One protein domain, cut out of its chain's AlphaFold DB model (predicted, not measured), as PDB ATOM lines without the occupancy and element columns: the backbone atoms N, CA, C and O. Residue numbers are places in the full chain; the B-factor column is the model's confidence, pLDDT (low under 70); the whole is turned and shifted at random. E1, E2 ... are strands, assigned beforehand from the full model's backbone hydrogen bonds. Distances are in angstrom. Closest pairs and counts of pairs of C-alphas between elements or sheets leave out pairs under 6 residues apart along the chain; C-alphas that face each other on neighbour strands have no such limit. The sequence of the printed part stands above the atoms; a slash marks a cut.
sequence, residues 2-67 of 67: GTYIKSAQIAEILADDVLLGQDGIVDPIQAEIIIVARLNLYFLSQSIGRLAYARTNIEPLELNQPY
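AT A GLANCE: This is residues 2 to 67 of the 67 residues of an uncharacterized protein of Dyadobacter sediminis (UniProt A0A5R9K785). With little regular structure, this is a winding chain of loops with one small two-stranded hairpin, E1 and E2, off to one side; residues 2 to 14 stick out as a free arm, and residues 45 to 67 lead away from the hairpin and fold back in a loop whose tip, residues 54 to 59, stands free. The printed part has 66 residues, with no named helix and two named strands, E1 then E2, antiparallel. The class is all strand, with 8 residues in named elements. The whole is only just extended, close to loose, with a radius of gyration of the C-alphas of 16.3 A and spans of 45 by 32 by 28 A.

HOW THE PARTS SIT: E1, residues 34 to 37, and E2, residues 41 to 44, form a hairpin with a tight link of 3 residues. They are antiparallel neighbours, at 151 degrees between their directions. C-alphas 36 and 42 face each other at 4.8 A. N 35 and O 43, 2.9 A apart, are within hydrogen-bond range.

IN THESE COORDINATES: C-alpha 2 is at (169.372, 78.476, 101.314). E1 begins at C-alpha 34 (152.762, 94.562, 114.252) and measures 9.7 A; E2 measures 10.5 A and ends at C-alpha 44 (151.850, 96.394, 118.959).

THE WHOLE: The C-alphas farthest apart, of Gly 2 and Asn 64, are 46.6 A apart. The printed part has no cut. Residues 2 to 33 and 45 to 67 hold no named element. Mean pLDDT of the printed part is 90.2; residues 65 to 67 are under 70.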
ATOM      1  N   GLY A   2     168.675  77.231 101.647       88.81
ATOM      2  CA  GLY A   2     169.372  78.476 101.314       88.81
ATOM      3  C   GLY A   2     168.548  79.707 101.685       88.81
ATOM      4  O   GLY A   2     167.322  79.674 101.604       88.81
ATOM      5  N   THR A   3     169.227  80.781 102.079       95.31
ATOM      6  CA  THR A   3     168.625  82.110 102.230       95.31
ATOM      7  C   THR A   3     168.684  82.831 100.886       95.31
ATOM      8  O   THR A   3     169.728  82.836 100.238       95.31
ATOM      9  N   TYR A   4     167.583  83.460 100.481       95.88
ATOM     10  CA  TYR A   4     167.510  84.280  99.271       95.88
ATOM     11  C   TYR A   4     167.113  85.704  99.642       95.88
ATOM     12  O   TYR A   4     166.227  85.903 100.471       95.88
ATOM     13  N   ILE A   5     167.734  86.689  98.995       95.81
ATOM     14  CA  ILE A   5     167.376  88.103  99.120       95.81
ATOM     15  C   ILE A   5     166.706  88.520  97.812       95.81
ATOM     16  O   ILE A   5     167.238  88.258  96.733       95.81
ATOM     17  N   LYS A   6     165.534  89.156  97.901       95.00
ATOM     18  CA  LYS A   6     164.825  89.734  96.754       95.00
ATOM     19  C   LYS A   6     164.796  91.252  96.893       95.00
ATOM     20  O   LYS A   6     164.534  91.758  97.978       95.00
ATOM     21  N   SER A   7     165.045  91.948  95.789       96.56
ATOM     22  CA  SER A   7     164.943  93.402  95.675       96.56
ATOM     23  C   SER A   7     163.962  93.742  94.557       96.56
ATOM     24  O   SER A   7     163.966  93.084  93.516       96.56
ATOM     25  N   ALA A   8     163.104  94.728  94.794       96.75
ATOM     26  CA  ALA A   8     162.102  95.208  93.852       96.75
ATOM     27  C   ALA A   8     161.811  96.690  94.119       96.75
ATOM     28  O   ALA A   8     162.049  97.186  95.221       96.75
ATOM     29  N   GLN A   9     161.283  97.387  93.114       98.12
ATOM     30  CA  GLN A   9     160.830  98.769  93.243       98.12
ATOM     31  C   GLN A   9     159.352  98.805  93.647       98.12
ATOM     32  O   GLN A   9     158.539  98.072  93.084       98.12
ATOM     33  N   ILE A  10     159.005  99.678  94.595       96.94
ATOM     34  CA  ILE A  10     157.610  99.973  94.939       96.94
ATOM     35  C   ILE A  10     157.062 100.939  93.884       96.94
ATOM     36  O   ILE A  10     157.628 102.011  93.685       96.94
ATOM     37  N   ALA A  11     155.992 100.541  93.193       98.06
ATOM     38  CA  ALA A  11     155.337 101.367  92.179       98.06
ATOM     39  C   ALA A  11     154.275 102.301  92.782       98.06
ATOM     40  O   ALA A  11     154.164 103.448  92.366       98.06
ATOM     41  N   GLU A  12     153.520 101.813  93.768       97.25
ATOM     42  CA  GLU A  12     152.428 102.537  94.418       97.25
ATOM     43  C   GLU A  12     152.228 102.013  95.851       97.25
ATOM     44  O   GLU A  12     152.524 100.847  96.136       97.25
ATOM     45  N   ILE A  13     151.739 102.879  96.742       94.00
ATOM     46  CA  ILE A  13     151.307 102.545  98.105       94.00
ATOM     47  C   ILE A  13     149.863 103.026  98.247       94.00
ATOM     48  O   ILE A  13     149.583 104.197  98.011       94.00
ATOM     49  N   LEU A  14     148.964 102.127  98.644       95.50
ATOM     50  CA  LEU A  14     147.572 102.446  98.955       95.50
ATOM     51  C   LEU A  14     147.411 102.470 100.477       95.50
ATOM     52  O   LEU A  14     147.752 101.492 101.143       95.50
ATOM     53  N   ALA A  15     146.900 103.572 101.014       92.50
ATOM     54  CA  ALA A  15     146.623 103.747 102.435       92.50
ATOM     55  C   ALA A  15     145.323 104.541 102.605       92.50
ATOM     56  O   ALA A  15     144.967 105.328 101.730       92.50
ATOM     57  N   ASP A  16     144.616 104.313 103.712       95.31
ATOM     58  CA  ASP A  16     143.507 105.177 104.115       95.31
ATOM     59  C   ASP A  16     144.082 106.504 104.631       95.31
ATOM     60  O   ASP A  16     145.055 106.503 105.390       95.31
ATOM     61  N   ASP A  17     143.484 107.622 104.225       92.56
ATOM     62  CA  ASP A  17     143.904 108.967 104.619       92.56
ATOM     63  C   ASP A  17     143.915 109.130 106.145       92.56
ATOM     64  O   ASP A  17     144.742 109.867 106.680       92.56
ATOM     65  N   VAL A  18     143.048 108.401 106.863       94.12
ATOM     66  CA  VAL A  18     143.000 108.414 108.336       94.12
ATOM     67  C   VAL A  18     144.290 107.904 108.988       94.12
ATOM     68  O   VAL A  18     144.550 108.197 110.152       94.12
ATOM     69  N   LEU A  19     145.101 107.136 108.255       93.69
ATOM     70  CA  LEU A  19     146.364 106.592 108.752       93.69
ATOM     71  C   LEU A  19     147.531 107.566 108.582       93.69
ATOM     72  O   LEU A  19     148.622 107.277 109.073       93.69
ATOM     73  N   LEU A  20     147.341 108.678 107.871       91.62
ATOM     74  CA  LEU A  20     148.387 109.656 107.602       91.62
ATOM     75  C   LEU A  20     148.316 110.804 108.609       91.62
ATOM     76  O   LEU A  20     147.294 111.475 108.747       91.62
ATOM     77  N   GLY A  21     149.440 111.073 109.269       86.81
ATOM     78  CA  GLY A  21     149.644 112.310 110.009       86.81
ATOM     79  C   GLY A  21     149.669 113.522 109.073       86.81
ATOM     80  O   GLY A  21     149.801 113.409 107.850       86.81
ATOM     81  N   GLN A  22     149.601 114.724 109.649       86.00
ATOM     82  CA  GLN A  22     149.593 115.981 108.875       86.00
ATOM     83  C   GLN A  22     150.861 116.213 108.034       86.00
ATOM     84  O   GLN A  22     150.874 117.051 107.133       86.00
ATOM     85  N   ASP A  23     151.939 115.497 108.335       86.12
ATOM     86  CA  ASP A  23     153.205 115.522 107.606       86.12
ATOM     87  C   ASP A  23     153.286 114.473 106.483       86.12
ATOM     88  O   ASP A  23     154.325 114.351 105.832       86.12
ATOM     89  N   GLY A  24     152.198 113.734 106.241       88.62
ATOM     90  CA  GLY A  24     152.116 112.673 105.239       88.62
ATOM     91  C   GLY A  24     152.806 111.375 105.661       88.62
ATOM     92  O   GLY A  24     153.011 110.498 104.820       88.62
ATOM     93  N   ILE A  25     153.191 111.244 106.932       89.44
ATOM     94  CA  ILE A  25     153.797 110.030 107.479       89.44
ATOM     95  C   ILE A  25     152.695 109.153 108.075       89.44
ATOM     96  O   ILE A  25     151.801 109.642 108.754       89.44
ATOM     97  N   VAL A  26     152.771 107.844 107.841       91.75
ATOM     98  CA  VAL A  26     151.846 106.881 108.454       91.75
ATOM     99  C   VAL A  26     152.016 106.890 109.974       91.75
ATOM    100  O   VAL A  26     153.134 106.698 110.456       91.75
ATOM    101  N   ASP A  27     150.921 107.043 110.719       90.12
ATOM    102  CA  ASP A  27     150.898 106.791 112.159       90.12
ATOM    103  C   ASP A  27     150.965 105.272 112.407       90.12
ATOM    104  O   ASP A  27     150.007 104.546 112.117       90.12
ATOM    105  N   PRO A  28     152.080 104.751 112.952       90.00
ATOM    106  CA  PRO A  28     152.257 103.317 113.156       90.00
ATOM    107  C   PRO A  28     151.318 102.731 114.223       90.00
ATOM    108  O   PRO A  28     151.144 101.511 114.266       90.00
ATOM    109  N   ILE A  29     150.743 103.570 115.090       92.19
ATOM    110  CA  ILE A  29     149.791 103.166 116.129       92.19
ATOM    111  C   ILE A  29     148.399 103.041 115.523       92.19
ATOM    112  O   ILE A  29     147.775 101.997 115.699       92.19
ATOM    113  N   GLN A  30     147.937 104.050 114.776       92.19
ATOM    114  CA  GLN A  30     146.638 103.986 114.082       92.19
ATOM    115  C   GLN A  30     146.617 102.884 113.022       92.19
ATOM    116  O   GLN A  30     145.611 102.205 112.853       92.19
ATOM    117  N   ALA A  31     147.744 102.666 112.340       93.44
ATOM    118  CA  ALA A  31     147.895 101.584 111.371       93.44
ATOM    119  C   ALA A  31     148.067 100.194 112.016       93.44
ATOM    120  O   ALA A  31     148.243  99.216 111.290       93.44
ATOM    121  N   GLU A  32     148.065 100.106 113.353       94.69
ATOM    122  CA  GLU A  32     148.239  98.876 114.132       94.69
ATOM    123  C   GLU A  32     149.431  98.029 113.652       94.69
ATOM    124  O   GLU A  32     149.347  96.806 113.527       94.69
ATOM    125  N   ILE A  33     150.571  98.672 113.363       93.94
ATOM    126  CA  ILE A  33     151.749  97.968 112.845       93.94
ATOM    127  C   ILE A  33     152.234  96.949 113.880       93.94
ATOM    128  O   ILE A  33     152.584  97.293 115.016       93.94
ATOM    129  N   ILE A  34     152.311  95.691 113.442       96.00
ATOM    130  CA  ILE A  34     152.762  94.562 114.252       96.00
ATOM    131  C   ILE A  34     154.235  94.273 113.974       96.00
ATOM    132  O   ILE A  34     154.643  94.023 112.837       96.00
ATOM    133  N   ILE A  35     155.029  94.214 115.041       96.19
ATOM    134  CA  ILE A  35     156.416  93.754 114.990       96.19
ATOM    135  C   ILE A  35     156.445  92.269 115.342       96.19
ATOM    136  O   ILE A  35     156.001  91.867 116.420       96.19
ATOM    137  N   VAL A  36     157.010  91.457 114.446       96.38
ATOM    138  CA  VAL A  36     157.259  90.033 114.695       96.38
ATOM    139  C   VAL A  36     158.698  89.848 115.152       96.38
ATOM    140  O   VAL A  36     159.635  90.225 114.448       96.38
ATOM    141  N   ALA A  37     158.884  89.231 116.314       96.00
ATOM    142  CA  ALA A  37     160.198  88.871 116.823       96.00
ATOM    143  C   ALA A  37     160.326  87.357 117.011       96.00
ATOM    144  O   ALA A  37     159.398  86.660 117.435       96.00
ATOM    145  N   ARG A  38     161.539  86.852 116.756       93.75
ATOM    146  CA  ARG A  38     161.876  85.424 116.835       93.75
ATOM    147  C   ARG A  38     160.972  84.603 115.910       93.75
ATOM    148  O   ARG A  38     160.944  84.854 114.714       93.75
ATOM    149  N   LEU A  39     160.295  83.596 116.455       95.06
ATOM    150  CA  LEU A  39     159.457  82.669 115.698       95.06
ATOM    151  C   LEU A  39     157.961  82.875 115.956       95.06
ATOM    152  O   LEU A  39     157.149  82.366 115.195       95.06
ATOM    153  N   ASN A  40     157.586  83.552 117.046       95.94
ATOM    154  CA  ASN A  40     156.211  83.518 117.546       95.94
ATOM    155  C   ASN A  40     155.825  84.683 118.473       95.94
ATOM    156  O   ASN A  40     154.818  84.573 119.171       95.94
ATOM    157  N   LEU A  41     156.612  85.757 118.537       97.69
ATOM    158  CA  LEU A  41     156.283  86.914 119.371       97.69
ATOM    159  C   LEU A  41     155.781  88.057 118.497       97.69
ATOM    160  O   LEU A  41     156.413  88.379 117.492       97.69
ATOM    161  N   TYR A  42     154.673  88.663 118.910       97.12
ATOM    162  CA  TYR A  42     153.996  89.746 118.206       97.12
ATOM    163  C   TYR A  42     153.800  90.912 119.172       97.12
ATOM    164  O   TYR A  42     153.363  90.703 120.304       97.12
ATOM    165  N   PHE A  43     154.124  92.121 118.727       95.81
ATOM    166  CA  PHE A  43     154.035  93.333 119.536       95.81
ATOM    167  C   PHE A  43     153.311  94.430 118.763       95.81
ATOM    168  O   PHE A  43     153.596  94.632 117.582       95.81
ATOM    169  N   LEU A  44     152.411  95.138 119.447       95.31
ATOM    170  CA  LEU A  44     151.850  96.394 118.959       95.31
ATOM    171  C   LEU A  44     152.781  97.546 119.320       95.31
ATOM    172  O   LEU A  44     153.422  97.543 120.376       95.31
ATOM    173  N   SER A  45     152.832  98.531 118.433       90.56
ATOM    174  CA  SER A  45     153.631  99.735 118.627       90.56
ATOM    175  C   SER A  45     152.978 100.668 119.651       90.56
ATOM    176  O   SER A  45     151.756 100.775 119.727       90.56
ATOM    177  N   GLN A  46     153.799 101.362 120.437       90.12
ATOM    178  CA  GLN A  46     153.370 102.436 121.336       90.12
ATOM    179  C   GLN A  46     154.241 103.664 121.089       90.12
ATOM    180  O   GLN A  46     155.440 103.530 120.836       90.12
ATOM    181  N   SER A  47     153.648 104.857 121.162       87.06
ATOM    182  CA  SER A  47     154.405 106.102 121.023       87.06
ATOM    183  C   SER A  47     155.251 106.308 122.270       87.06
ATOM    184  O   SER A  47     154.747 106.208 123.388       87.06
ATOM    185  N   ILE A  48     156.529 106.613 122.065       87.19
ATOM    186  CA  ILE A  48     157.474 106.960 123.134       87.19
ATOM    187  C   ILE A  48     157.814 108.462 123.086       87.19
ATOM    188  O   ILE A  48     158.304 109.013 124.062       87.19
ATOM    189  N   GLY A  49     157.524 109.131 121.967       83.81
ATOM    190  CA  GLY A  49     157.859 110.528 121.701       83.81
ATOM    191  C   GLY A  49     158.333 110.713 120.259       83.81
ATOM    192  O   GLY A  49     158.681 109.746 119.574       83.81
ATOM    193  N   ARG A  50     158.342 111.957 119.778       83.56
ATOM    194  CA  ARG A  50     158.818 112.302 118.432       83.56
ATOM    195  C   ARG A  50     160.067 113.158 118.553       83.56
ATOM    196  O   ARG A  50     160.040 114.191 119.205       83.56
ATOM    197  N   LEU A  51     161.160 112.756 117.911       88.75
ATOM    198  CA  LEU A  51     162.411 113.513 117.936       88.75
ATOM    199  C   LEU A  51     162.598 114.292 116.636       88.75
ATOM    200  O   LEU A  51     162.290 113.807 115.545       88.75
ATOM    201  N   ALA A  52     163.136 115.501 116.756       86.88
ATOM    202  CA  ALA A  52     163.637 116.253 115.622       86.88
ATOM    203  C   ALA A  52     164.799 115.498 114.963       86.88
ATOM    204  O   ALA A  52     165.520 114.733 115.609       86.88
ATOM    205  N   TYR A  53     165.006 115.748 113.669       86.75
ATOM    206  CA  TYR A  53     166.140 115.181 112.950       86.75
ATOM    207  C   TYR A  53     167.457 115.546 113.646       86.75
ATOM    208  O   TYR A  53     167.762 116.727 113.837       86.75
ATOM    209  N   ALA A  54     168.239 114.525 113.997       88.81
ATOM    210  CA  ALA A  54     169.510 114.702 114.679       88.81
ATOM    211  C   ALA A  54     170.491 115.481 113.795       88.81
ATOM    212  O   ALA A  54     170.758 115.116 112.650       88.81
ATOM    213  N   ARG A  55     171.059 116.556 114.341       88.69
ATOM    214  CA  ARG A  55     172.132 117.321 113.704       88.69
ATOM    215  C   ARG A  55     173.399 117.167 114.529       88.69
ATOM    216  O   ARG A  55     173.344 117.139 115.754       88.69
ATOM    217  N   THR A  56     174.539 117.075 113.853       90.81
ATOM    218  CA  THR A  56     175.842 116.955 114.511       90.81
ATOM    219  C   THR A  56     176.037 118.094 115.510       90.81
ATOM    220  O   THR A  56     175.843 119.257 115.158       90.81
ATOM    221  N   ASN A  57     176.450 117.757 116.733       90.75
ATOM    222  CA  ASN A  57     176.675 118.694 117.843       90.75
ATOM    223  C   ASN A  57     175.426 119.457 118.321       90.75
ATOM    224  O   ASN A  57     175.559 120.527 118.914       90.75
ATOM    225  N   ILE A  58     174.223 118.936 118.073       89.12
ATOM    226  CA  ILE A  58     172.977 119.472 118.627       89.12
ATOM    227  C   ILE A  58     172.316 118.368 119.452       89.12
ATOM    228  O   ILE A  58     172.169 117.244 118.974       89.12
ATOM    229  N   GLU A  59     171.933 118.694 120.685       90.12
ATOM    230  CA  GLU A  59     171.201 117.772 121.555       90.12
ATOM    231  C   GLU A  59     169.861 117.358 120.918       90.12
ATOM    232  O   GLU A  59     169.212 118.189 120.266       90.12
ATOM    233  N   PRO A  60     169.420 116.096 121.089       87.12
ATOM    234  CA  PRO A  60     168.117 115.652 120.616       87.12
ATOM    235  C   PRO A  60     166.999 116.545 121.159       87.12
ATOM    236  O   PRO A  60     166.909 116.795 122.360       87.12
ATOM    237  N   LEU A  61     166.133 117.012 120.262       88.81
ATOM    238  CA  LEU A  61     164.990 117.845 120.610       88.81
ATOM    239  C   LEU A  61     163.708 117.043 120.431       88.81
ATOM    240  O   LEU A  61     163.429 116.565 119.332       88.81
ATOM    241  N   GLU A  62     162.920 116.933 121.493       88.62
ATOM    242  CA  GLU A  62     161.576 116.379 121.409       88.62
ATOM    243  C   GLU A  62     160.626 117.376 120.734       88.62
ATOM    244  O   GLU A  62     160.615 118.575 121.023       88.62
ATOM    245  N   LEU A  63     159.845 116.871 119.786       84.00
ATOM    246  CA  LEU A  63     158.797 117.598 119.098       84.00
ATOM    247  C   LEU A  63     157.493 117.353 119.856       84.00
ATOM    248  O   LEU A  63     156.947 116.254 119.822       84.00
ATOM    249  N   ASN A  64     156.964 118.399 120.491       72.44
ATOM    250  CA  ASN A  64     155.667 118.376 121.178       72.44
ATOM    251  C   ASN A  64     154.498 118.447 120.179       72.44
ATOM    252  O   ASN A  64     153.629 119.313 120.289       72.44
ATOM    253  N   GLN A  65     154.516 117.601 119.154       63.72
ATOM    254  CA  GLN A  65     153.493 117.570 118.113       63.72
ATOM    255  C   GLN A  65     152.769 116.222 118.147       63.72
ATOM    256  O   GLN A  65     153.447 115.191 118.112       63.72
ATOM    257  N   PRO A  66     151.426 116.212 118.231       57.16
ATOM    258  CA  PRO A  66     150.658 114.985 118.065       57.16
ATOM    259  C   PRO A  66     150.770 114.467 116.620       57.16
ATOM    260  O   PRO A  66     151.063 115.249 115.711       57.16
ATOM    261  N   TYR A  67     150.567 113.155 116.448       56.53
ATOM    262  CA  TYR A  67     150.296 112.539 115.142       56.53
ATOM    263  C   TYR A  67     148.944 113.021 114.600       56.53
ATOM    264  O   TYR A  67     148.019 113.197 115.430       56.53
TER     265      TYR A  67